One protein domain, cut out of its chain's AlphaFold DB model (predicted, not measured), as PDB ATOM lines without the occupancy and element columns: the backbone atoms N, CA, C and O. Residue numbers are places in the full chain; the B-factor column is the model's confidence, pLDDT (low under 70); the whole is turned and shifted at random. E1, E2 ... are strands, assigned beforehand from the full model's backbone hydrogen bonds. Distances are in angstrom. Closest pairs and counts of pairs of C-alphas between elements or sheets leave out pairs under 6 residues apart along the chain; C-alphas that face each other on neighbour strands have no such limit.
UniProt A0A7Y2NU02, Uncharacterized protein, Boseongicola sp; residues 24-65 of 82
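What this domain is: This is residues 24 to 65 of the 82 residues of an uncharacterized protein of Boseongicola sp (UniProt A0A7Y2NU02). Little regular structure is present in this flat domain: E2 and E3 form a long hairpin whose tip, residues 41 to 46, sticks out, with short E1 beside E2. At the hairpin's other end, the unnamed residues 51 to 65 loop out and fold back toward the E1 side. The 42 printed residues, with no named helix, have 16 in strands E1, E2, E3, an all-strand meander, each strand the antiparallel neighbour of the one before. The whole is only just compact, close to loose, with a radius of gyration of the C-alphas of 10.8 A and spans of 30 by 23 by 12 A.

How they stand to each other: The inner strand E2, residues 36 to 42, forms a hairpin with edge strand E3, residues 45 to 50, antiparallel at 149 degrees; N 40 and O 47, 2.8 A apart, are within hydrogen-bond range. Edge strand E1, residues 28 to 30, forms a hairpin with E2 at 137 degrees, with N 29 and O 37 at 2.9 A.

Where its parts are: E2 is 18.9 A long, E3 16.1 A and E1 6.9 A. C-alpha 28 is at (-38.641, -1.700, 41.546) and C-alpha 50 at (-31.004, -4.570, 35.933).

The domain as a whole: The farthest C-alphas, Ser 43 and Asp 61, are 31.1 A apart. Both links are tight, the printed part has no cut, and no printed residue is under 70 in pLDDT.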
ATOM      1  N   TYR A  24     -42.188   8.336  39.558       88.44
ATOM      2  CA  TYR A  24     -42.292   6.919  39.874       88.44
ATOM      3  C   TYR A  24     -41.630   6.624  41.224       88.44
ATOM      4  O   TYR A  24     -40.413   6.505  41.361       88.44
ATOM      5  N   GLN A  25     -42.462   6.501  42.252       86.56
ATOM      6  CA  GLN A  25     -42.038   6.314  43.639       86.56
ATOM      7  C   GLN A  25     -41.529   4.904  43.995       86.56
ATOM      8  O   GLN A  25     -40.613   4.836  44.822       86.56
ATOM      9  N   PRO A  26     -42.038   3.790  43.429       90.44
ATOM     10  CA  PRO A  26     -41.559   2.455  43.794       90.44
ATOM     11  C   PRO A  26     -40.066   2.241  43.504       90.44
ATOM     12  O   PRO A  26     -39.506   2.822  42.583       90.44
ATOM     13  N   MET A  27     -39.408   1.385  44.295       92.00
ATOM     14  CA  MET A  27     -37.978   1.062  44.125       92.00
ATOM     15  C   MET A  27     -37.704   0.035  43.024       92.00
ATOM     16  O   MET A  27     -36.555  -0.159  42.644       92.00
ATOM     17  N   GLN A  28     -38.734  -0.653  42.552       94.00
ATOM     18  CA  GLN A  28     -38.641  -1.700  41.546       94.00
ATOM     19  C   GLN A  28     -39.511  -1.323  40.359       94.00
ATOM     20  O   GLN A  28     -40.609  -0.829  40.573       94.00
ATOM     21  N   PHE A  29     -39.044  -1.588  39.151       94.19
ATOM     22  CA  PHE A  29     -39.780  -1.372  37.915       94.19
ATOM     23  C   PHE A  29     -39.663  -2.616  37.046       94.19
ATOM     24  O   PHE A  29     -38.616  -3.258  37.023       94.19
ATOM     25  N   VAL A  30     -40.743  -2.964  36.360       94.25
ATOM     26  CA  VAL A  30     -40.756  -4.050  35.380       94.25
ATOM     27  C   VAL A  30     -41.100  -3.442  34.034       94.25
ATOM     28  O   VAL A  30     -42.162  -2.822  33.924       94.25
ATOM     29  N   ASP A  31     -40.215  -3.613  33.058       92.50
ATOM     30  CA  ASP A  31     -40.425  -3.147  31.686       92.50
ATOM     31  C   ASP A  31     -41.502  -3.970  30.952       92.50
ATOM     32  O   ASP A  31     -42.121  -4.881  31.513       92.50
ATOM     33  N   ASP A  32     -41.771  -3.626  29.693       91.44
ATOM     34  CA  ASP A  32     -42.738  -4.340  28.857       91.44
ATOM     35  C   ASP A  32     -42.275  -5.754  28.464       91.44
ATOM     36  O   ASP A  32     -43.118  -6.621  28.222       91.44
ATOM     37  N   GLU A  33     -40.965  -6.014  28.492       91.56
ATOM     38  CA  GLU A  33     -40.368  -7.339  28.291       91.56
ATOM     39  C   GLU A  33     -40.473  -8.232  29.545       91.56
ATOM     40  O   GLU A  33     -40.195  -9.433  29.495       91.56
ATOM     41  N   GLY A  34     -40.928  -7.681  30.675       93.00
ATOM     42  CA  GLY A  34     -41.134  -8.404  31.927       93.00
ATOM     43  C   GLY A  34     -39.875  -8.532  32.790       93.00
ATOM     44  O   GLY A  34     -39.860  -9.333  33.730       93.00
ATOM     45  N   CYS A  35     -38.824  -7.768  32.501       95.69
ATOM     46  CA  CYS A  35     -37.557  -7.760  33.216       95.69
ATOM     47  C   CYS A  35     -37.544  -6.747  34.368       95.69
ATOM     48  O   CYS A  35     -38.020  -5.619  34.263       95.69
ATOM     49  N   LEU A  36     -37.000  -7.175  35.510       95.31
ATOM     50  CA  LEU A  36     -36.984  -6.414  36.756       95.31
ATOM     51  C   LEU A  36     -35.761  -5.497  36.850       95.31
ATOM     52  O   LEU A  36     -34.613  -5.935  36.752       95.31
ATOM     53  N   PHE A  37     -36.020  -4.237  37.172       95.25
ATOM     54  CA  PHE A  37     -35.031  -3.205  37.447       95.25
ATOM     55  C   PHE A  37     -35.221  -2.649  38.852       95.25
ATOM     56  O   PHE A  37     -36.338  -2.564  39.363       95.25
ATOM     57  N   VAL A  38     -34.116  -2.252  39.478       93.56
ATOM     58  CA  VAL A  38     -34.101  -1.641  40.810       93.56
ATOM     59  C   VAL A  38     -33.552  -0.227  40.704       93.56
ATOM     60  O   VAL A  38     -32.573   0.023  40.000       93.56
ATOM     61  N   ARG A  39     -34.188   0.704  41.410       94.00
ATOM     62  CA  ARG A  39     -33.752   2.090  41.508       94.00
ATOM     63  C   ARG A  39     -32.506   2.194  42.379       94.00
ATOM     64  O   ARG A  39     -32.481   1.672  43.493       94.00
ATOM     65  N   ALA A  40     -31.510   2.920  41.898       91.75
ATOM     66  CA  ALA A  40     -30.343   3.322  42.662       91.75
ATOM     67  C   ALA A  40     -30.076   4.814  42.463       91.75
ATOM     68  O   ALA A  40     -30.294   5.354  41.381       91.75
ATOM     69  N   ASP A  41     -29.569   5.470  43.499       91.62
ATOM     70  CA  ASP A  41     -29.170   6.870  43.438       91.62
ATOM     71  C   ASP A  41     -27.647   6.953  43.435       91.62
ATOM     72  O   ASP A  41     -26.970   6.511  44.366       91.62
ATOM     73  N   VAL A  42     -27.093   7.512  42.363       90.06
ATOM     74  CA  VAL A  42     -25.652   7.653  42.165       90.06
ATOM     75  C   VAL A  42     -25.350   9.129  41.973       90.06
ATOM     76  O   VAL A  42     -25.725   9.729  40.970       90.06
ATOM     77  N   SER A  43     -24.674   9.736  42.949       92.81
ATOM     78  CA  SER A  43     -24.267  11.151  42.895       92.81
ATOM     79  C   SER A  43     -25.428  12.129  42.649       92.81
ATOM     80  O   SER A  43     -25.260  13.123  41.947       92.81
ATOM     81  N   GLY A  44     -26.608  11.840  43.208       89.25
ATOM     82  CA  GLY A  44     -27.815  12.658  43.032       89.25
ATOM     83  C   GLY A  44     -28.596  12.383  41.743       89.25
ATOM     84  O   GLY A  44     -29.577  13.072  41.483       89.25
ATOM     85  N   TRP A  45     -28.185  11.386  40.956       88.56
ATOM     86  CA  TRP A  45     -28.894  10.931  39.764       88.56
ATOM     87  C   TRP A  45     -29.560   9.591  40.028       88.56
ATOM     88  O   TRP A  45     -28.909   8.647  40.482       88.56
ATOM     89  N   THR A  46     -30.838   9.495  39.687       89.19
ATOM     90  CA  THR A  46     -31.548   8.223  39.704       89.19
ATOM     91  C   THR A  46     -31.158   7.396  38.483       89.19
ATOM     92  O   THR A  46     -31.286   7.841  37.343       89.19
ATOM     93  N   VAL A  47     -30.694   6.174  38.729       90.69
ATOM     94  CA  VAL A  47     -30.389   5.165  37.714       90.69
ATOM     95  C   VAL A  47     -31.192   3.899  37.987       90.69
ATOM     96  O   VAL A  47     -31.464   3.544  39.134       90.69
ATOM     97  N   TRP A  48     -31.560   3.197  36.923       92.31
ATOM     98  CA  TRP A  48     -32.258   1.919  37.003       92.31
ATOM     99  C   TRP A  48     -31.297   0.810  36.608       92.31
ATOM    100  O   TRP A  48     -30.810   0.768  35.481       92.31
ATOM    101  N   VAL A  49     -30.990  -0.064  37.563       92.44
ATOM    102  CA  VAL A  49     -30.054  -1.171  37.371       92.44
ATOM    103  C   VAL A  49     -30.817  -2.467  37.154       92.44
ATOM    104  O   VAL A  49     -31.791  -2.741  37.857       92.44
ATOM    105  N   GLN A  50     -30.381  -3.275  36.187       93.94
ATOM    106  CA  GLN A  50     -31.004  -4.570  35.933       93.94
ATOM    107  C   GLN A  50     -30.791  -5.504  37.128       93.94
ATOM    108  O   GLN A  50     -29.666  -5.680  37.605       93.94
ATOM    109  N   HIS A  51     -31.875  -6.100  37.623       94.50
ATOM    110  CA  HIS A  51     -31.790  -7.095  38.678       94.50
ATOM    111  C   HIS A  51     -31.330  -8.428  38.087       94.50
ATOM    112  O   HIS A  51     -31.930  -8.938  37.139       94.50
ATOM    113  N   LEU A  52     -30.271  -8.991  38.666       94.38
ATOM    114  CA  LEU A  52     -29.728 -10.282  38.267       94.38
ATOM    115  C   LEU A  52     -29.933 -11.311  39.378       94.38
ATOM    116  O   LEU A  52     -29.852 -10.984  40.563       94.38
ATOM    117  N   ASP A  53     -30.158 -12.562  38.993       94.88
ATOM    118  CA  ASP A  53     -30.192 -13.686  39.922       94.88
ATOM    119  C   ASP A  53     -28.779 -14.092  40.400       94.88
ATOM    120  O   ASP A  53     -27.755 -13.505  40.032       94.88
ATOM    121  N   ALA A  54     -28.700 -15.145  41.219       95.81
ATOM    122  CA  ALA A  54     -27.425 -15.669  41.715       95.81
ATOM    123  C   ALA A  54     -26.506 -16.217  40.600       95.81
ATOM    124  O   ALA A  54     -25.288 -16.269  40.781       95.81
ATOM    125  N   ALA A  55     -27.069 -16.601  39.451       95.88
ATOM    126  CA  ALA A  55     -26.349 -17.028  38.253       95.88
ATOM    127  C   ALA A  55     -26.001 -15.854  37.315       95.88
ATOM    128  O   ALA A  55     -25.466 -16.070  36.223       95.88
ATOM    129  N   ARG A  56     -26.244 -14.608  37.753       92.94
ATOM    130  CA  ARG A  56     -26.025 -13.368  36.995       92.94
ATOM    131  C   ARG A  56     -26.869 -13.286  35.720       92.94
ATOM    132  O   ARG A  56     -26.417 -12.712  34.733       92.94
ATOM    133  N   GLN A  57     -28.062 -13.875  35.725       93.56
ATOM    134  CA  GLN A  57     -29.034 -13.764  34.638       93.56
ATOM    135  C   GLN A  57     -30.088 -12.695  34.965       93.56
ATOM    136  O   GLN A  57     -30.447 -12.567  36.138       93.56
ATOM    137  N   PRO A  58     -30.595 -11.938  33.971       93.62
ATOM    138  CA  PRO A  58     -31.705 -11.011  34.176       93.62
ATOM    139  C   PRO A  58     -32.913 -11.702  34.801       93.62
ATOM    140  O   PRO A  58     -33.346 -12.762  34.353       93.62
ATOM    141  N   VAL A  59     -33.474 -11.090  35.841       95.44
ATOM    142  CA  VAL A  59     -34.706 -11.581  36.456       95.44
ATOM    143  C   VAL A  59     -35.892 -11.068  35.649       95.44
ATOM    144  O   VAL A  59     -36.311  -9.927  35.833       95.44
ATOM    145  N   CYS A  60     -36.430 -11.919  34.777       95.00
ATOM    146  CA  CYS A  60     -37.578 -11.603  33.924       95.00
ATOM    147  C   CYS A  60     -38.816 -12.451  34.281       95.00
ATOM    148  O   CYS A  60     -38.930 -12.918  35.422       95.00
ATOM    149  N   ASP A  61     -39.773 -12.567  33.354       94.56
ATOM    150  CA  ASP A  61     -41.079 -13.223  33.544       94.56
ATOM    151  C   ASP A  61     -41.944 -12.581  34.646       94.56
ATOM    152  O   ASP A  61     -42.746 -13.235  35.321       94.56
ATOM    153  N   ARG A  62     -41.771 -11.272  34.864       95.50
ATOM    154  CA  ARG A  62     -42.580 -10.482  35.796       95.50
ATOM    155  C   ARG A  62     -43.720  -9.792  35.061       95.50
ATOM    156  O   ARG A  62     -43.642  -9.519  33.870       95.50
ATOM    157  N   VAL A  63     -44.789  -9.492  35.793       94.62
ATOM    158  CA  VAL A  63     -45.895  -8.689  35.260       94.62
ATOM    159  C   VAL A  63     -45.376  -7.271  34.985       94.62
ATOM    160  O   VAL A  63     -44.885  -6.650  35.937       94.62
ATOM    161  N   PRO A  64     -45.489  -6.752  33.745       93.69
ATOM    162  CA  PRO A  64     -45.065  -5.397  33.413       93.69
ATOM    163  C   PRO A  64     -45.715  -4.352  34.313       93.69
ATOM    164  O   PRO A  64     -46.889  -4.457  34.689       93.69
ATOM    165  N   THR A  65     -44.954  -3.317  34.654       90.50
ATOM    166  CA  THR A  65     -45.487  -2.211  35.443       90.50
ATOM    167  C   THR A  65     -46.374  -1.349  34.559       90.50
ATOM    168  O   THR A  65     -45.923  -0.769  33.577       90.50
TER     169      THR A  65